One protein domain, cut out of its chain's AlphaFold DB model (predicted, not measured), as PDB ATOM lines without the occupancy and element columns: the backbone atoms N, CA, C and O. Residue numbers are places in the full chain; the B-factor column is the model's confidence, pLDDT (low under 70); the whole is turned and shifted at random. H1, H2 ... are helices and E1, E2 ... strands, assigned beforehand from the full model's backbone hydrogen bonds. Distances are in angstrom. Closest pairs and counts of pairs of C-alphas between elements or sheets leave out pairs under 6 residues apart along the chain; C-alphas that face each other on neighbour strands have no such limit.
ATOM      1  N   VAL A   4      41.317   7.074 -60.845       93.38
ATOM      2  CA  VAL A   4      41.621   8.346 -60.188       93.38
ATOM      3  C   VAL A   4      42.545   8.078 -59.008       93.38
ATOM      4  O   VAL A   4      42.335   7.153 -58.220       93.38
ATOM      5  N   LEU A   5      43.588   8.892 -58.888       96.38
ATOM      6  CA  LEU A   5      44.471   8.875 -57.732       96.38
ATOM      7  C   LEU A   5      43.887   9.790 -56.653       96.38
ATOM      8  O   LEU A   5      43.809  11.002 -56.842       96.38
ATOM      9  N   ILE A   6      43.505   9.216 -55.518       95.50
ATOM     10  CA  ILE A   6      43.103   9.954 -54.325       95.50
ATOM     11  C   ILE A   6      44.377  10.349 -53.568       95.50
ATOM     12  O   ILE A   6      45.070   9.474 -53.034       95.50
ATOM     13  N   PRO A   7      44.711  11.648 -53.506       95.12
ATOM     14  CA  PRO A   7      45.938  12.110 -52.874       95.12
ATOM     15  C   PRO A   7      45.836  12.077 -51.346       95.12
ATOM     16  O   PRO A   7      44.749  12.225 -50.780       95.12
ATOM     17  N   ARG A   8      46.993  12.034 -50.670       92.19
ATOM     18  CA  ARG A   8      47.089  12.032 -49.199       92.19
ATOM     19  C   ARG A   8      46.220  13.086 -48.515       92.19
ATOM     20  O   ARG A   8      45.564  12.779 -47.533       92.19
ATOM     21  N   ARG A   9      46.161  14.306 -49.064       93.31
ATOM     22  CA  ARG A   9      45.364  15.418 -48.508       93.31
ATOM     23  C   ARG A   9      43.873  15.094 -48.347       93.31
ATOM     24  O   ARG A   9      43.224  15.655 -47.474       93.31
ATOM     25  N   VAL A  10      43.324  14.239 -49.213       94.19
ATOM     26  CA  VAL A  10      41.924  13.800 -49.131       94.19
ATOM     27  C   VAL A  10      41.795  12.750 -48.035       94.19
ATOM     28  O   VAL A  10      40.884  12.844 -47.220       94.19
ATOM     29  N   LEU A  11      42.738  11.808 -47.962       94.25
ATOM     30  CA  LEU A  11      42.773  10.787 -46.911       94.25
ATOM     31  C   LEU A  11      42.934  11.418 -45.519       94.25
ATOM     32  O   LEU A  11      42.178  11.086 -44.619       94.25
ATOM     33  N   ASP A  12      43.817  12.411 -45.366       93.69
ATOM     34  CA  ASP A  12      44.016  13.172 -44.119       93.69
ATOM     35  C   ASP A  12      42.790  14.004 -43.693       93.69
ATOM     36  O   ASP A  12      42.732  14.509 -42.569       93.69
ATOM     37  N   SER A  13      41.821  14.191 -44.596       94.12
ATOM     38  CA  SER A  13      40.559  14.879 -44.304       94.12
ATOM     39  C   SER A  13      39.446  13.941 -43.822       94.12
ATOM     40  O   SER A  13      38.331  14.403 -43.559       94.12
ATOM     41  N   ILE A  14      39.733  12.640 -43.734       93.44
ATOM     42  CA  ILE A  14      38.891  11.621 -43.109       93.44
ATOM     43  C   ILE A  14      39.419  11.456 -41.682       93.44
ATOM     44  O   ILE A  14      40.562  11.061 -41.499       93.44
ATOM     45  N   ASP A  15      38.619  11.824 -40.685       92.81
ATOM     46  CA  ASP A  15      39.002  11.696 -39.270       92.81
ATOM     47  C   ASP A  15      38.824  10.265 -38.771       92.81
ATOM     48  O   ASP A  15      39.654   9.725 -38.048       92.81
ATOM     49  N   SER A  16      37.722   9.653 -39.188       93.50
ATOM     50  CA  SER A  16      37.401   8.260 -38.923       93.50
ATOM     51  C   SER A  16      36.461   7.730 -40.001       93.50
ATOM     52  O   SER A  16      36.085   8.446 -40.936       93.50
ATOM     53  N   VAL A  17      36.062   6.467 -39.895       93.94
ATOM     54  CA  VAL A  17      35.020   5.884 -40.740       93.94
ATOM     55  C   VAL A  17      33.912   5.289 -39.892       93.94
ATOM     56  O   VAL A  17      34.150   4.813 -38.786       93.94
ATOM     57  N   HIS A  18      32.707   5.281 -40.447       93.81
ATOM     58  CA  HIS A  18      31.562   4.579 -39.890       93.81
ATOM     59  C   HIS A  18      31.192   3.407 -40.798       93.81
ATOM     60  O   HIS A  18      31.139   3.573 -42.019       93.81
ATOM     61  N   CYS A  19      30.940   2.229 -40.230       92.19
ATOM     62  CA  CYS A  19      30.503   1.063 -40.990       92.19
ATOM     63  C   CYS A  19      29.044   0.731 -40.700       92.19
ATOM     64  O   CYS A  19      28.620   0.568 -39.559       92.19
ATOM     65  N   GLU A  20      28.297   0.521 -41.773       90.69
ATOM     66  CA  GLU A  20      26.943   0.001 -41.751       90.69
ATOM     67  C   GLU A  20      26.931  -1.401 -42.360       90.69
ATOM     68  O   GLU A  20      27.679  -1.727 -43.287       90.69
ATOM     69  N   SER A  21      26.056  -2.260 -41.852       82.88
ATOM     70  CA  SER A  21      25.892  -3.592 -42.422       82.88
ATOM     71  C   SER A  21      25.201  -3.501 -43.785       82.88
ATOM     72  O   SER A  21      24.093  -2.976 -43.874       82.88
ATOM     73  N   ALA A  22      25.786  -4.094 -44.833       77.06
ATOM     74  CA  ALA A  22      25.088  -4.282 -46.112       77.06
ATOM     75  C   ALA A  22      24.101  -5.475 -46.076       77.06
ATOM     76  O   ALA A  22      23.463  -5.785 -47.081       77.06
ATOM     77  N   GLY A  23      23.988  -6.167 -44.932       72.88
ATOM     78  CA  GLY A  23      23.137  -7.344 -44.723       72.88
ATOM     79  C   GLY A  23      22.883  -7.647 -43.239       72.88
ATOM     80  O   GLY A  23      22.682  -6.736 -42.439       72.88
ATOM     81  N   ALA A  24      22.900  -8.922 -42.844       65.50
ATOM     82  CA  ALA A  24      22.778  -9.344 -41.443       65.50
ATOM     83  C   ALA A  24      24.165  -9.555 -40.797       65.50
ATOM     84  O   ALA A  24      24.537 -10.684 -40.485       65.50
ATOM     85  N   ALA A  25      24.957  -8.491 -40.645       71.00
ATOM     86  CA  ALA A  25      26.182  -8.538 -39.848       71.00
ATOM     87  C   ALA A  25      25.857  -8.342 -38.360       71.00
ATOM     88  O   ALA A  25      24.974  -7.557 -38.004       71.00
ATOM     89  N   ASP A  26      26.570  -9.051 -37.485       80.75
ATOM     90  CA  ASP A  26      26.484  -8.804 -36.049       80.75
ATOM     91  C   ASP A  26      27.286  -7.554 -35.640       80.75
ATOM     92  O   ASP A  26      28.194  -7.103 -36.344       80.75
ATOM     93  N   LEU A  27      26.954  -6.990 -34.474       79.12
ATOM     94  CA  LEU A  27      27.593  -5.769 -33.960       79.12
ATOM     95  C   LEU A  27      29.116  -5.914 -33.809       79.12
ATOM     96  O   LEU A  27      29.855  -4.968 -34.043       79.12
ATOM     97  N   ARG A  28      29.607  -7.114 -33.471       83.81
ATOM     98  CA  ARG A  28      31.048  -7.359 -33.302       83.81
ATOM     99  C   ARG A  28      31.797  -7.300 -34.628       83.81
ATOM    100  O   ARG A  28      32.956  -6.894 -34.661       83.81
ATOM    101  N   THR A  29      31.161  -7.741 -35.706       85.62
ATOM    102  CA  THR A  29      31.707  -7.665 -37.061       85.62
ATOM    103  C   THR A  29      31.786  -6.213 -37.513       85.62
ATOM    104  O   THR A  29      32.811  -5.822 -38.067       85.62
ATOM    105  N   LEU A  30      30.768  -5.403 -37.199       88.75
ATOM    106  CA  LEU A  30      30.765  -3.971 -37.499       88.75
ATOM    107  C   LEU A  30      31.902  -3.238 -36.781       88.75
ATOM    108  O   LEU A  30      32.731  -2.638 -37.461       88.75
ATOM    109  N   ASP A  31      32.049  -3.412 -35.464       90.25
ATOM    110  CA  ASP A  31      33.137  -2.785 -34.693       90.25
ATOM    111  C   ASP A  31      34.526  -3.151 -35.247       90.25
ATOM    112  O   ASP A  31      35.440  -2.324 -35.320       90.25
ATOM    113  N   ARG A  32      34.713  -4.415 -35.651       92.62
ATOM    114  CA  ARG A  32      35.977  -4.876 -36.244       92.62
ATOM    115  C   ARG A  32      36.201  -4.296 -37.634       92.62
ATOM    116  O   ARG A  32      37.339  -3.951 -37.946       92.62
ATOM    117  N   SER A  33      35.150  -4.194 -38.446       93.38
ATOM    118  CA  SER A  33      35.233  -3.589 -39.773       93.38
ATOM    119  C   SER A  33      35.535  -2.094 -39.698       93.38
ATOM    120  O   SER A  33      36.378  -1.637 -40.465       93.38
ATOM    121  N   GLU A  34      34.970  -1.364 -38.728       94.75
ATOM    122  CA  GLU A  34      35.277   0.054 -38.495       94.75
ATOM    123  C   GLU A  34      36.747   0.229 -38.144       94.75
ATOM    124  O   GLU A  34      37.472   0.937 -38.836       94.75
ATOM    125  N   GLN A  35      37.228  -0.502 -37.135       95.06
ATOM    126  CA  GLN A  35      38.631  -0.438 -36.720       95.06
ATOM    127  C   GLN A  35      39.599  -0.836 -37.835       95.06
ATOM    128  O   GLN A  35      40.712  -0.310 -37.907       95.06
ATOM    129  N   PHE A  36      39.219  -1.805 -38.669       95.62
ATOM    130  CA  PHE A  36      40.025  -2.205 -39.812       95.62
ATOM    131  C   PHE A  36      40.055  -1.108 -40.874       95.62
ATOM    132  O   PHE A  36      41.142  -0.696 -41.271       95.62
ATOM    133  N   CYS A  37      38.889  -0.639 -41.323       95.44
ATOM    134  CA  CYS A  37      38.776   0.330 -42.408       95.44
ATOM    135  C   CYS A  37      39.426   1.662 -42.029       95.44
ATOM    136  O   CYS A  37      40.157   2.230 -42.837       95.44
ATOM    137  N   ASP A  38      39.244   2.093 -40.780       95.38
ATOM    138  CA  ASP A  38      39.874   3.287 -40.227       95.38
ATOM    139  C   ASP A  38      41.402   3.202 -40.314       95.38
ATOM    140  O   ASP A  38      42.055   4.019 -40.967       95.38
ATOM    141  N   LYS A  39      41.992   2.140 -39.749       95.94
ATOM    142  CA  LYS A  39      43.444   1.918 -39.819       95.94
ATOM    143  C   LYS A  39      43.931   1.786 -41.254       95.94
ATOM    144  O   LYS A  39      44.997   2.298 -41.581       95.94
ATOM    145  N   TRP A  40      43.173   1.086 -42.092       95.62
ATOM    146  CA  TRP A  40      43.542   0.827 -43.474       95.62
ATOM    147  C   TRP A  40      43.669   2.132 -44.260       95.62
ATOM    148  O   TRP A  40      44.697   2.343 -44.890       95.62
ATOM    149  N   ILE A  41      42.702   3.049 -44.165       94.56
ATOM    150  CA  ILE A  41      42.781   4.353 -44.845       94.56
ATOM    151  C   ILE A  41      43.998   5.151 -44.359       94.56
ATOM    152  O   ILE A  41      44.731   5.718 -45.169       94.56
ATOM    153  N   HIS A  42      44.256   5.148 -43.050       93.25
ATOM    154  CA  HIS A  42      45.312   5.960 -42.451       93.25
ATOM    155  C   HIS A  42      46.739   5.494 -42.775       93.25
ATOM    156  O   HIS A  42      47.650   6.330 -42.778       93.25
ATOM    157  N   VAL A  43      46.958   4.207 -43.078       94.56
ATOM    158  CA  VAL A  43      48.295   3.693 -43.444       94.56
ATOM    159  C   VAL A  43      48.690   3.976 -44.895       94.56
ATOM    160  O   VAL A  43      49.872   3.864 -45.225       94.56
ATOM    161  N   HIS A  44      47.745   4.350 -45.763       93.06
ATOM    162  CA  HIS A  44      48.029   4.610 -47.175       93.06
ATOM    163  C   HIS A  44      48.380   6.070 -47.433       93.06
ATOM    164  O   HIS A  44      47.717   6.990 -46.956       93.06
ATOM    165  N   ASN A  45      49.416   6.299 -48.239       91.81
ATOM    166  CA  ASN A  45      49.781   7.650 -48.663       91.81
ATOM    167  C   ASN A  45      48.904   8.153 -49.815       91.81
ATOM    168  O   ASN A  45      48.627   9.341 -49.919       91.81
ATOM    169  N   GLU A  46      48.455   7.247 -50.668       94.06
ATOM    170  CA  GLU A  46      47.589   7.519 -51.804       94.06
ATOM    171  C   GLU A  46      46.795   6.256 -52.123       94.06
ATOM    172  O   GLU A  46      47.226   5.148 -51.791       94.06
ATOM    173  N   LEU A  47      45.637   6.421 -52.756       95.19
ATOM    174  CA  LEU A  47      44.797   5.308 -53.184       95.19
ATOM    175  C   LEU A  47      44.441   5.470 -54.656       95.19
ATOM    176  O   LEU A  47      44.085   6.557 -55.096       95.19
ATOM    177  N   SER A  48      44.508   4.382 -55.415       95.62
ATOM    178  CA  SER A  48      43.989   4.337 -56.781       95.62
ATOM    179  C   SER A  48      42.588   3.737 -56.741       95.62
ATOM    180  O   SER A  48      42.416   2.603 -56.293       95.62
ATOM    181  N   VAL A  49      41.588   4.510 -57.163       93.44
ATOM    182  CA  VAL A  49      40.188   4.073 -57.239       93.44
ATOM    183  C   VAL A  49      39.703   4.083 -58.678       93.44
ATOM    184  O   VAL A  49      40.240   4.800 -59.520       93.44
ATOM    185  N   ASP A  50      38.673   3.292 -58.956       93.38
ATOM    186  CA  ASP A  50      37.966   3.338 -60.233       93.38
ATOM    187  C   ASP A  50      37.337   4.725 -60.431       93.38
ATOM    188  O   ASP A  50      36.589   5.198 -59.573       93.38
ATOM    189  N   GLU A  51      37.646   5.374 -61.555       93.12
ATOM    190  CA  GLU A  51      37.096   6.688 -61.908       93.12
ATOM    191  C   GLU A  51      35.565   6.667 -61.939       93.12
ATOM    192  O   GLU A  51      34.920   7.581 -61.430       93.12
ATOM    193  N   THR A  52      34.976   5.571 -62.423       94.31
ATOM    194  CA  THR A  52      33.518   5.445 -62.540       94.31
ATOM    195  C   THR A  52      32.816   5.495 -61.184       94.31
ATOM    196  O   THR A  52      31.677   5.950 -61.098       94.31
ATOM    197  N   LEU A  53      33.484   5.067 -60.107       92.94
ATOM    198  CA  LEU A  53      32.941   5.148 -58.753       92.94
ATOM    199  C   LEU A  53      32.881   6.601 -58.264       92.94
ATOM    200  O   LEU A  53      31.907   6.995 -57.625       92.94
ATOM    201  N   VAL A  54      33.905   7.399 -58.575       93.94
ATOM    202  CA  VAL A  54      33.943   8.827 -58.230       93.94
ATOM    203  C   VAL A  54      32.864   9.574 -59.016       93.94
ATOM    204  O   VAL A  54      32.043  10.262 -58.412       93.94
ATOM    205  N   GLU A  55      32.781   9.346 -60.329       94.56
ATOM    206  CA  GLU A  55      31.763   9.952 -61.198       94.56
ATOM    207  C   GLU A  55      30.332   9.613 -60.754       94.56
ATOM    208  O   GLU A  55      29.445  10.465 -60.793       94.56
ATOM    209  N   GLN A  56      30.081   8.380 -60.296       95.12
ATOM    210  CA  GLN A  56      28.768   7.984 -59.775       95.12
ATOM    211  C   GLN A  56      28.354   8.805 -58.551       95.12
ATOM    212  O   GLN A  56      27.182   9.168 -58.432       95.12
ATOM    213  N   PHE A  57      29.288   9.113 -57.647       94.38
ATOM    214  CA  PHE A  57      29.003   9.990 -56.513       94.38
ATOM    215  C   PHE A  57      28.765  11.430 -56.975       94.38
ATOM    216  O   PHE A  57      27.811  12.066 -56.525       94.38
ATOM    217  N   GLU A  58      29.559  11.933 -57.918       95.25
ATOM    218  CA  GLU A  58      29.366  13.276 -58.476       95.25
ATOM    219  C   GLU A  58      28.005  13.444 -59.161       95.25
ATOM    220  O   GLU A  58      27.320  14.447 -58.959       95.25
ATOM    221  N   GLN A  59      27.549  12.426 -59.896       95.31
ATOM    222  CA  GLN A  59      26.219  12.394 -60.514       95.31
ATOM    223  C   GLN A  59      25.074  12.440 -59.490       95.31
ATOM    224  O   GLN A  59      23.961  12.841 -59.831       95.31
ATOM    225  N   GLN A  60      25.334  12.081 -58.229       93.19
ATOM    226  CA  GLN A  60      24.388  12.216 -57.115       93.19
ATOM    227  C   GLN A  60      24.431  13.611 -56.462       93.19
ATOM    228  O   GLN A  60      23.757  13.842 -55.459       93.19
ATOM    229  N   GLY A  61      25.199  14.551 -57.021       94.62
ATOM    230  CA  GLY A  61      25.357  15.912 -56.505       94.62
ATOM    231  C   GLY A  61      26.401  16.040 -55.395       94.62
ATOM    232  O   GLY A  61      26.455  17.068 -54.719       94.62
ATOM    233  N   ILE A  62      27.220  15.009 -55.185       93.88
ATOM    234  CA  ILE A  62      28.325  15.030 -54.228       93.88
ATOM    235  C   ILE A  62      29.503  15.781 -54.863       93.88
ATOM    236  O   ILE A  62      29.788  15.609 -56.043       93.88
ATOM    237  N   SER A  63      30.196  16.632 -54.106       94.56
ATOM    238  CA  SER A  63      31.387  17.310 -54.633       94.56
ATOM    239  C   SER A  63      32.505  16.307 -54.922       94.56
ATOM    240  O   SER A  63      32.643  15.332 -54.191       94.56
ATOM    241  N   GLU A  64      33.357  16.583 -55.913       94.50
ATOM    242  CA  GLU A  64      34.520  15.741 -56.256       94.50
ATOM    243  C   GLU A  64      35.331  15.334 -55.013       94.50
ATOM    244  O   GLU A  64      35.681  14.173 -54.818       94.50
ATOM    245  N   PHE A  65      35.582  16.288 -54.114       93.81
ATOM    246  CA  PHE A  65      36.339  16.047 -52.888       93.81
ATOM    247  C   PHE A  65      35.660  15.025 -51.962       93.81
ATOM    248  O   PHE A  65      36.307  14.122 -51.434       93.81
ATOM    249  N   GLU A  66      34.344  15.141 -51.773       94.94
ATOM    250  CA  GLU A  66      33.571  14.187 -50.975       94.94
ATOM    251  C   GLU A  66      33.396  12.847 -51.705       94.94
ATOM    252  O   GLU A  66      33.456  11.794 -51.071       94.94
ATOM    253  N   ALA A  67      33.255  12.861 -53.031       95.56
ATOM    254  CA  ALA A  67      33.209  11.669 -53.869       95.56
ATOM    255  C   ALA A  67      34.506  10.859 -53.747       95.56
ATOM    256  O   ALA A  67      34.461   9.644 -53.560       95.56
ATOM    257  N   GLN A  68      35.661  11.529 -53.742       95.44
ATOM    258  CA  GLN A  68      36.956  10.901 -53.490       95.44
ATOM    259  C   GLN A  68      37.027  10.305 -52.078       95.44
ATOM    260  O   GLN A  68      37.434   9.155 -51.930       95.44
ATOM    261  N   ARG A  69      36.569  11.010 -51.031       95.56
ATOM    262  CA  ARG A  69      36.506  10.427 -49.674       95.56
ATOM    263  C   ARG A  69      35.645   9.167 -49.621       95.56
ATOM    264  O   ARG A  69      36.047   8.166 -49.028       95.56
ATOM    265  N   ARG A  70      34.473   9.196 -50.256       95.69
ATOM    266  CA  ARG A  70      33.556   8.049 -50.315       95.69
ATOM    267  C   ARG A  70      34.140   6.892 -51.113       95.69
ATOM    268  O   ARG A  70      34.007   5.746 -50.696       95.69
ATOM    269  N   ALA A  71      34.839   7.177 -52.206       95.75
ATOM    270  CA  ALA A  71      35.547   6.166 -52.979       95.75
ATOM    271  C   ALA A  71      36.692   5.521 -52.171       95.75
ATOM    272  O   ALA A  71      36.847   4.302 -52.216       95.75
ATOM    273  N   ALA A  72      37.441   6.296 -51.376       95.88
ATOM    274  CA  ALA A  72      38.452   5.757 -50.460       95.88
ATOM    275  C   ALA A  72      37.839   4.822 -49.402       95.88
ATOM    276  O   ALA A  72      38.347   3.722 -49.184       95.88
ATOM    277  N   ALA A  73      36.723   5.225 -48.789       95.56
ATOM    278  CA  ALA A  73      35.995   4.406 -47.818       95.56
ATOM    279  C   ALA A  73      35.421   3.119 -48.443       95.56
ATOM    280  O   ALA A  73      35.545   2.027 -47.886       95.56
ATOM    281  N   ALA A  74      34.857   3.206 -49.648       94.56
ATOM    282  CA  ALA A  74      34.406   2.029 -50.384       94.56
ATOM    283  C   ALA A  74      35.568   1.068 -50.696       94.56
ATOM    284  O   ALA A  74      35.407  -0.150 -50.619       94.56
ATOM    285  N   LEU A  75      36.758   1.598 -50.997       95.06
ATOM    286  CA  LEU A  75      37.943   0.779 -51.231       95.06
ATOM    287  C   LEU A  75      38.397   0.042 -49.961       95.06
ATOM    288  O   LEU A  75      38.737  -1.139 -50.044       95.06
ATOM    289  N   SER A  76      38.341   0.681 -48.786       95.25
ATOM    290  CA  SER A  76      38.646  -0.003 -47.521       95.25
ATOM    291  C   SER A  76      37.636  -1.106 -47.197       95.25
ATOM    292  O   SER A  76      38.025  -2.163 -46.702       95.25
ATOM    293  N   ALA A  77      36.359  -0.904 -47.542       93.56
ATOM    294  CA  ALA A  77      35.316  -1.923 -47.412       93.56
ATOM    295  C   ALA A  77      35.624  -3.165 -48.264       93.56
ATOM    296  O   ALA A  77      35.542  -4.297 -47.786       93.56
ATOM    297  N   ASN A  78      36.039  -2.951 -49.516       92.75
ATOM    298  CA  ASN A  78      36.439  -4.033 -50.415       92.75
ATOM    299  C   ASN A  78      37.684  -4.766 -49.888       92.75
ATOM    300  O   ASN A  78      37.764  -5.990 -49.969       92.75
ATOM    301  N   ALA A  79      38.652  -4.034 -49.322       93.56
ATOM    302  CA  ALA A  79      39.833  -4.636 -48.706       93.56
ATOM    303  C   ALA A  79      39.467  -5.503 -47.488       93.56
ATOM    304  O   ALA A  79      40.022  -6.589 -47.324       93.56
ATOM    305  N   TRP A  80      38.517  -5.057 -46.660       92.31
ATOM    306  CA  TRP A  80      37.982  -5.847 -45.550       92.31
ATOM    307  C   TRP A  80      37.352  -7.156 -46.039       92.31
ATOM    308  O   TRP A  80      37.723  -8.224 -45.550       92.31
ATOM    309  N   GLU A  81      36.449  -7.080 -47.021       90.94
ATOM    310  CA  GLU A  81      35.762  -8.244 -47.602       90.94
ATOM    311  C   GLU A  81      36.772  -9.271 -48.140       90.94
ATOM    312  O   GLU A  81      36.714 -10.447 -47.783       90.94
ATOM    313  N   GLN A  82      37.771  -8.818 -48.905       91.25
ATOM    314  CA  GLN A  82      38.801  -9.686 -49.489       91.25
ATOM    315  C   GLN A  82      39.704 -10.366 -48.452       91.25
ATOM    316  O   GLN A  82      40.159 -11.486 -48.677       91.25
ATOM    317  N   LEU A  83      40.012  -9.691 -47.341       91.56
ATOM    318  CA  LEU A  83      40.974 -10.190 -46.351       91.56
ATOM    319  C   LEU A  83      40.344 -11.048 -45.259       91.56
ATOM    320  O   LEU A  83      41.044 -11.844 -44.632       91.56
ATOM    321  N   THR A  84      39.057 -10.855 -44.983       85.69
ATOM    322  CA  THR A  84      38.410 -11.457 -43.812       85.69
ATOM    323  C   THR A  84      37.318 -12.456 -44.150       85.69
ATOM    324  O   THR A  84      36.791 -13.065 -43.218       85.69
ATOM    325  N   ASP A  85      36.974 -12.614 -45.437       80.38
ATOM    326  CA  ASP A  85      35.848 -13.441 -45.908       80.38
ATOM    327  C   ASP A  85      34.545 -13.137 -45.135       80.38
ATOM    328  O   ASP A  85      33.683 -13.986 -44.916       80.38
ATOM    329  N   SER A  86      34.446 -11.906 -44.621       80.56
ATOM    330  CA  SER A  86      33.351 -11.441 -43.776       80.56
ATOM    331  C   SER A  86      32.270 -10.774 -44.624       80.56
ATOM    332  O   SER A  86      32.544 -10.345 -45.747       80.56
ATOM    333  N   PRO A  87      31.037 -10.642 -44.098       80.00
ATOM    334  CA  PRO A  87      29.959  -9.978 -44.812       80.00
ATOM    335  C   PRO A  87      30.353  -8.579 -45.276       80.00
ATOM    336  O   PRO A  87      31.036  -7.836 -44.564       80.00
ATOM    337  N   ARG A  88      29.856  -8.214 -46.459       84.94
ATOM    338  CA  ARG A  88      30.046  -6.883 -47.019       84.94
ATOM    339  C   ARG A  88      29.484  -5.821 -46.073       84.94
ATOM    340  O   ARG A  88      28.358  -5.931 -45.580       84.94
ATOM    341  N   VAL A  89      30.272  -4.776 -45.861       90.00
ATOM    342  CA  VAL A  89      29.888  -3.579 -45.110       90.00
ATOM    343  C   VAL A  89      29.876  -2.377 -46.044       90.00
ATOM    344  O   VAL A  89      30.594  -2.339 -47.045       90.00
ATOM    345  N   VAL A  90      29.036  -1.401 -45.729       91.81
ATOM    346  CA  VAL A  90      29.069  -0.074 -46.338       91.81
ATOM    347  C   VAL A  90      29.883   0.815 -45.414       91.81
ATOM    348  O   VAL A  90      29.621   0.851 -44.217       91.81
ATOM    349  N   VAL A  91      30.881   1.510 -45.948       93.38
ATOM    350  CA  VAL A  91      31.769   2.363 -45.152       93.38
ATOM    351  C   VAL A  91      31.570   3.805 -45.579       93.38
ATOM    352  O   VAL A  91      31.680   4.128 -46.764       93.38
ATOM    353  N   HIS A  92      31.297   4.670 -44.609       94.31
ATOM    354  CA  HIS A  92      31.117   6.102 -44.802       94.31
ATOM    355  C   HIS A  92      32.289   6.854 -44.166       94.31
ATOM    356  O   HIS A  92      32.615   6.595 -43.005       94.31
ATOM    357  N   PRO A  93      32.935   7.787 -44.883       94.31
ATOM    358  CA  PRO A  93      33.976   8.617 -44.295       94.31
ATOM    359  C   PRO A  93      33.352   9.629 -43.328       94.31
ATOM    360  O   PRO A  93      32.391  10.318 -43.674       94.31
ATOM    361  N   VAL A  94      33.925   9.762 -42.136       92.50
ATOM    362  CA  VAL A  94      33.611  10.848 -41.207       92.50
ATOM    363  C   VAL A  94      34.585  11.990 -41.500       92.50
ATOM    364  O   VAL A  94      35.796  11.824 -41.332       92.50
ATOM    365  N   PRO A  95      34.100  13.149 -41.982       86.69
ATOM    366  CA  PRO A  95      34.956  14.291 -42.252       86.69
ATOM    367  C   PRO A  95      35.694  14.717 -40.992       86.69
ATOM    368  O   PRO A  95      35.092  14.829 -39.924       86.69
ATOM    369  N   ARG A  96      36.964  15.088 -41.139       82.44
ATOM    370  CA  ARG A  96      37.638  15.894 -40.132       82.44
ATOM    371  C   ARG A  96      37.013  17.279 -40.120       82.44
ATOM    372  O   ARG A  96      37.363  18.143 -40.922       82.44
TER     373      ARG A  96
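This is residues 4 to 96 of the 103 residues of an uncharacterized protein of Posidoniimonas corsicana (UniProt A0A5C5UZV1). One long helix, H4, runs through the middle, with the two-stranded ribbon E2 and E4 and the helix H2 on one side of it, and a second, shorter ribbon, E1 and E3, with H3 on the opposite side, near its first half. The printed part has 93 residues, with four named helices and four named strands in the order E1, H1, E2, H2, E3, H3, H4, E4 along the chain; the class is mixed, helices and strands. Both sheets, E1 - E3 and E2 - E4, are antiparallel. The whole is compact, with a radius of gyration of the C-alphas of 12.5 A and spans of 33 by 26 by 22 A.

Find C-alpha 4 at (41.621, 8.346, -60.188), where E1, residues 4 to 6, begins. H1 takes residues 8 to 11, and E2 runs 20.0 A over residues 14 to 21. H2, residues 27 to 43, covers 24.7 A; E3 is residues 47 to 50 and H3 residues 51 to 59. From C-alpha 64 at (34.520, 15.741, -56.256), H4 runs 30.2 A to residue 84. E4, residues 89 to 95, ends at (34.956, 14.291, -42.252).

Start at the hub, H4. With residues 72 to 80 alone it touches H2, C-alphas 37 and 76 closest at 5.1 A, a steep tilt of 61 degrees, opposite ways. With residues 64 to 71 alone it touches H3, C-alphas 57 and 67 closest at 5.2 A, a steep tilt of 51 degrees, opposite ways. With residues 65 to 72 alone it touches H1, C-alphas 10 and 69 closest at 6.4 A. The closest C-alphas of H4 and E4, 73 and 91, are 5.4 A apart. Look at E2 and E4: N 18 and O 92 are 2.9 A apart, within hydrogen-bond range. In E1 and E3, N 4 and O 49 are so at 2.8 A. E1 and E2 are apart. In H2, H3 and H4 every O i to N i+4 pair is within range; H1 is too short for one.

The farthest C-alphas, of Arg 9 and Ala 24, are 34.3 A apart. The printed part has no cut, and its links are tight. Mean pLDDT of the printed part is 91.5; residue 24 alone is under 70.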